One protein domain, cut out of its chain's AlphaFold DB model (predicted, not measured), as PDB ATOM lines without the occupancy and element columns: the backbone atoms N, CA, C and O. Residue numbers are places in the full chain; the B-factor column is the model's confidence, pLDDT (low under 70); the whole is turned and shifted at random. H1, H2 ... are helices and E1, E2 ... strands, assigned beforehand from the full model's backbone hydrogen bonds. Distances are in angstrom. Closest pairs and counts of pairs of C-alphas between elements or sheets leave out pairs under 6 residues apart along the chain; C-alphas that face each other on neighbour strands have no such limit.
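AT A GLANCE: This is residues 101 to 143 of the 154 residues of an uncharacterized protein of marine sediment metagenome (UniProt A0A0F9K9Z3). This small domain has little regular structure: a short hairpin of strands E1 and E2, one helix H1 near E1, and a long last stretch, residues 127 to 143, in which residues 130 to 131 pair with E1. The printed part has 43 residues, with two named strands and then one named helix. The class is mixed, with 17 residues in named elements, under half; the sheet E1 - E2 is antiparallel. The whole is compact and rounded, with a radius of gyration of the C-alphas of 9.0 A and spans of 25 by 19 by 15 A.

HOW THE PARTS SIT: E1, residues 104 to 106, and E2, residues 109 to 113, form an antiparallel hairpin at 147 degrees; N 104 and O 113, 2.8 A apart, are within hydrogen-bond range. Residues 104 to 105 also pair antiparallel with residues 130 to 131. H1, residues 118 to 126, and E1 are near each other, with 7 pairs of C-alphas within 10 A. In H1 every O i to N i+4 pair is within hydrogen-bond range.

IN THESE COORDINATES: E1 begins at C-alpha 104 (87.114, -3.862, 18.670) and spans 7.1 A; E2 spans 6.2 A. H1 spans 12.5 A and ends at C-alpha 126 (86.654, -15.566, 22.700).

THE WHOLE: The C-alphas farthest apart, Ser 107 and Asn 143, are 26.3 A apart. The printed part has no cut, both links are tight, and no printed residue is under 70 in pLDDT.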
ATOM      1  N   GLY A 101      77.278  -2.061  20.476       96.88
ATOM      2  CA  GLY A 101      78.583  -2.715  20.509       96.88
ATOM      3  C   GLY A 101      79.696  -1.688  20.353       96.88
ATOM      4  O   GLY A 101      79.526  -0.777  19.558       96.88
ATOM      5  N   THR A 102      80.825  -1.795  21.049       94.81
ATOM      6  CA  THR A 102      81.981  -0.896  20.863       94.81
ATOM      7  C   THR A 102      82.908  -1.418  19.763       94.81
ATOM      8  O   THR A 102      82.859  -2.592  19.402       94.81
ATOM      9  N   MET A 103      83.715  -0.542  19.159       92.56
ATOM     10  CA  MET A 103      84.655  -0.971  18.120       92.56
ATOM     11  C   MET A 103      85.783  -1.785  18.764       92.56
ATOM     12  O   MET A 103      86.439  -1.302  19.686       92.56
ATOM     13  N   GLY A 104      85.998  -3.004  18.282       91.31
ATOM     14  CA  GLY A 104      87.114  -3.862  18.670       91.31
ATOM     15  C   GLY A 104      88.089  -4.074  17.527       91.31
ATOM     16  O   GLY A 104      87.749  -3.867  16.361       91.31
ATOM     17  N   GLN A 105      89.300  -4.505  17.861       89.06
ATOM     18  CA  GLN A 105      90.350  -4.825  16.898       89.06
ATOM     19  C   GLN A 105      90.971  -6.192  17.189       89.06
ATOM     20  O   GLN A 105      91.079  -6.623  18.338       89.06
ATOM     21  N   ALA A 106      91.369  -6.878  16.120       86.81
ATOM     22  CA  ALA A 106      92.192  -8.083  16.158       86.81
ATOM     23  C   ALA A 106      92.897  -8.258  14.812       86.81
ATOM     24  O   ALA A 106      92.467  -7.684  13.812       86.81
ATOM     25  N   SER A 107      93.894  -9.141  14.746       83.38
ATOM     26  CA  SER A 107      94.520  -9.536  13.474       83.38
ATOM     27  C   SER A 107      93.513 -10.097  12.460       83.38
ATOM     28  O   SER A 107      93.631  -9.832  11.271       83.38
ATOM     29  N   LEU A 108      92.490 -10.821  12.935       79.88
ATOM     30  CA  LEU A 108      91.392 -11.346  12.113       79.88
ATOM     31  C   LEU A 108      90.416 -10.259  11.621       79.88
ATOM     32  O   LEU A 108      89.634 -10.516  10.710       79.88
ATOM     33  N   TYR A 109      90.454  -9.061  12.216       81.69
ATOM     34  CA  TYR A 109      89.562  -7.937  11.918       81.69
ATOM     35  C   TYR A 109      90.372  -6.640  11.743       81.69
ATOM     36  O   TYR A 109      90.290  -5.746  12.592       81.69
ATOM     37  N   PRO A 110      91.165  -6.513  10.663       83.62
ATOM     38  CA  PRO A 110      92.068  -5.376  10.473       83.62
ATOM     39  C   PRO A 110      91.333  -4.034  10.314       83.62
ATOM     40  O   PRO A 110      91.838  -3.000  10.736       83.62
ATOM     41  N   GLN A 111      90.112  -4.047   9.776       87.38
ATOM     42  CA  GLN A 111      89.222  -2.883   9.688       87.38
ATOM     43  C   GLN A 111      88.449  -2.585  10.988       87.38
ATOM     44  O   GLN A 111      87.684  -1.624  11.051       87.38
ATOM     45  N   GLY A 112      88.639  -3.404  12.024       91.19
ATOM     46  CA  GLY A 112      87.839  -3.401  13.241       91.19
ATOM     47  C   GLY A 112      86.506  -4.137  13.088       91.19
ATOM     48  O   GLY A 112      86.044  -4.441  11.988       91.19
ATOM     49  N   VAL A 113      85.885  -4.458  14.219       93.62
ATOM     50  CA  VAL A 113      84.579  -5.124  14.275       93.62
ATOM     51  C   VAL A 113      83.737  -4.530  15.394       93.62
ATOM     52  O   VAL A 113      84.216  -4.320  16.507       93.62
ATOM     53  N   ARG A 114      82.460  -4.267  15.103       94.56
ATOM     54  CA  ARG A 114      81.474  -3.853  16.101       94.56
ATOM     55  C   ARG A 114      80.488  -5.003  16.337       94.56
ATOM     56  O   ARG A 114      79.898  -5.480  15.367       94.56
ATOM     57  N   PRO A 115      80.293  -5.470  17.581       95.75
ATOM     58  CA  PRO A 115      79.342  -6.535  17.848       95.75
ATOM     59  C   PRO A 115      77.907  -6.034  17.689       95.75
ATOM     60  O   PRO A 115      77.572  -4.914  18.068       95.75
ATOM     61  N   ALA A 116      77.051  -6.901  17.155       95.06
ATOM     62  CA  ALA A 116      75.622  -6.628  16.981       95.06
ATOM     63  C   ALA A 116      74.805  -6.851  18.270       95.06
ATOM     64  O   ALA A 116      73.709  -6.319  18.406       95.06
ATOM     65  N   SER A 117      75.336  -7.633  19.215       96.44
ATOM     66  CA  SER A 117      74.718  -7.919  20.514       96.44
ATOM     67  C   SER A 117      75.782  -8.196  21.583       96.44
ATOM     68  O   SER A 117      76.968  -8.346  21.270       96.44
ATOM     69  N   LYS A 118      75.366  -8.321  22.847       96.75
ATOM     70  CA  LYS A 118      76.252  -8.690  23.967       96.75
ATOM     71  C   LYS A 118      76.838 -10.093  23.807       96.75
ATOM     72  O   LYS A 118      78.010 -10.320  24.103       96.75
ATOM     73  N   GLU A 119      76.043 -11.022  23.296       97.50
ATOM     74  CA  GLU A 119      76.440 -12.403  23.019       97.50
ATOM     75  C   GLU A 119      77.464 -12.430  21.883       97.50
ATOM     76  O   GLU A 119      78.494 -13.097  21.987       97.50
ATOM     77  N   HIS A 120      77.241 -11.628  20.834       96.81
ATOM     78  CA  HIS A 120      78.215 -11.464  19.759       96.81
ATOM     79  C   HIS A 120      79.516 -10.831  20.284       96.81
ATOM     80  O   HIS A 120      80.601 -11.291  19.934       96.81
ATOM     81  N   ALA A 121      79.445  -9.848  21.186       96.75
ATOM     82  CA  ALA A 121      80.634  -9.282  21.825       96.75
ATOM     83  C   ALA A 121      81.424 -10.351  22.599       96.75
ATOM     84  O   ALA A 121      82.641 -10.453  22.444       96.75
ATOM     85  N   ALA A 122      80.742 -11.199  23.377       97.00
ATOM     86  CA  ALA A 122      81.373 -12.309  24.092       97.00
ATOM     87  C   ALA A 122      82.043 -13.314  23.146       97.00
ATOM     88  O   ALA A 122      83.174 -13.734  23.400       97.00
ATOM     89  N   HIS A 123      81.388 -13.637  22.028       96.25
ATOM     90  CA  HIS A 123      81.963 -14.485  20.987       96.25
ATOM     91  C   HIS A 123      83.221 -13.867  20.358       96.25
ATOM     92  O   HIS A 123      84.237 -14.539  20.205       96.25
ATOM     93  N   LEU A 124      83.200 -12.574  20.026       95.94
ATOM     94  CA  LEU A 124      84.367 -11.897  19.454       95.94
ATOM     95  C   LEU A 124      85.540 -11.867  20.442       95.94
ATOM     96  O   LEU A 124      86.673 -12.154  20.054       95.94
ATOM     97  N   ARG A 125      85.282 -11.630  21.735       95.25
ATOM     98  CA  ARG A 125      86.323 -11.728  22.772       95.25
ATOM     99  C   ARG A 125      86.930 -13.128  22.842       95.25
ATOM    100  O   ARG A 125      88.148 -13.249  22.929       95.25
ATOM    101  N   SER A 126      86.127 -14.191  22.722       94.88
ATOM    102  CA  SER A 126      86.654 -15.566  22.700       94.88
ATOM    103  C   SER A 126      87.494 -15.874  21.453       94.88
ATOM    104  O   SER A 126      88.217 -16.866  21.431       94.88
ATOM    105  N   LYS A 127      87.403 -15.047  20.404       94.00
ATOM    106  CA  LYS A 127      88.252 -15.097  19.203       94.00
ATOM    107  C   LYS A 127      89.481 -14.182  19.291       94.00
ATOM    108  O   LYS A 127      90.195 -14.041  18.305       94.00
ATOM    109  N   GLY A 128      89.732 -13.574  20.451       93.38
ATOM    110  CA  GLY A 128      90.877 -12.693  20.681       93.38
ATOM    111  C   GLY A 128      90.657 -11.245  20.244       93.38
ATOM    112  O   GLY A 128      91.626 -10.494  20.168       93.38
ATOM    113  N   VAL A 129      89.415 -10.832  19.961       95.69
ATOM    114  CA  VAL A 129      89.112  -9.418  19.703       95.69
ATOM    115  C   VAL A 129      89.226  -8.621  20.989       95.69
ATOM    116  O   VAL A 129      88.577  -8.933  21.990       95.69
ATOM    117  N   GLN A 130      90.035  -7.568  20.940       94.50
ATOM    118  CA  GLN A 130      90.200  -6.627  22.033       94.50
ATOM    119  C   GLN A 130      89.279  -5.434  21.812       94.50
ATOM    120  O   GLN A 130      89.305  -4.792  20.762       94.50
ATOM    121  N   PHE A 131      88.460  -5.143  22.817       94.75
ATOM    122  CA  PHE A 131      87.597  -3.970  22.848       94.75
ATOM    123  C   PHE A 131      88.129  -2.981  23.875       94.75
ATOM    124  O   PHE A 131      88.572  -3.387  24.948       94.75
ATOM    125  N   ILE A 132      88.037  -1.692  23.558       89.38
ATOM    126  CA  ILE A 132      88.297  -0.609  24.505       89.38
ATOM    127  C   ILE A 132      87.077   0.308  24.487       89.38
ATOM    128  O   ILE A 132      86.869   1.108  23.576       89.38
ATOM    129  N   GLY A 133      86.221   0.110  25.478       88.56
ATOM    130  CA  GLY A 133      85.092   0.953  25.819       88.56
ATOM    131  C   GLY A 133      85.479   2.038  26.822       88.56
ATOM    132  O   GLY A 133      86.650   2.286  27.120       88.56
ATOM    133  N   ARG A 134      84.464   2.722  27.350       87.94
ATOM    134  CA  ARG A 134      84.662   3.813  28.311       87.94
ATOM    135  C   ARG A 134      85.234   3.293  29.625       87.94
ATOM    136  O   ARG A 134      84.907   2.192  30.051       87.94
ATOM    137  N   ASN A 135      86.046   4.117  30.288       89.00
ATOM    138  CA  ASN A 135      86.626   3.820  31.605       89.00
ATOM    139  C   ASN A 135      87.370   2.471  31.670       89.00
ATOM    140  O   ASN A 135      87.369   1.813  32.706       89.00
ATOM    141  N   GLY A 136      87.981   2.047  30.557       88.12
ATOM    142  CA  GLY A 136      88.693   0.770  30.470       88.12
ATOM    143  C   GLY A 136      87.787  -0.455  30.332       88.12
ATOM    144  O   GLY A 136      88.271  -1.574  30.487       88.12
ATOM    145  N   ASP A 137      86.493  -0.279  30.042       91.94
ATOM    146  CA  ASP A 137      85.598  -1.403  29.776       91.94
ATOM    147  C   ASP A 137      86.083  -2.214  28.568       91.94
ATOM    148  O   ASP A 137      86.332  -1.677  27.494       91.94
ATOM    149  N   THR A 138      86.190  -3.527  28.726       95.12
ATOM    150  CA  THR A 138      86.614  -4.454  27.665       95.12
ATOM    151  C   THR A 138      85.478  -5.367  27.211       95.12
ATOM    152  O   THR A 138      85.691  -6.290  26.424       95.12
ATOM    153  N   SER A 139      84.248  -5.116  27.672       95.25
ATOM    154  CA  SER A 139      83.078  -5.939  27.366       95.25
ATOM    155  C   SER A 139      82.719  -5.954  25.877       95.25
ATOM    156  O   SER A 139      82.101  -6.906  25.405       95.25
ATOM    157  N   GLY A 140      83.104  -4.930  25.117       95.69
ATOM    158  CA  GLY A 140      82.660  -4.779  23.735       95.69
ATOM    159  C   GLY A 140      81.233  -4.245  23.606       95.69
ATOM    160  O   GLY A 140      80.702  -4.240  22.499       95.69
ATOM    161  N   TRP A 141      80.589  -3.811  24.695       97.06
ATOM    162  CA  TRP A 141      79.214  -3.305  24.684       97.06
ATOM    163  C   TRP A 141      79.018  -2.133  25.650       97.06
ATOM    164  O   TRP A 141      79.206  -2.268  26.854       97.06
ATOM    165  N   ASP A 142      78.544  -0.996  25.145       96.00
ATOM    166  CA  ASP A 142      78.125   0.134  25.974       96.00
ATOM    167  C   ASP A 142      76.612   0.067  26.214       96.00
ATOM    168  O   ASP A 142      75.856  -0.079  25.260       96.00
ATOM    169  N   ASN A 143      76.162   0.170  27.469       95.44
ATOM    170  CA  ASN A 143      74.742   0.051  27.840       95.44
ATOM    171  C   ASN A 143      73.964   1.380  27.841       95.44
ATOM    172  O   ASN A 143      72.751   1.352  28.008       95.44
TER     173      ASN A 143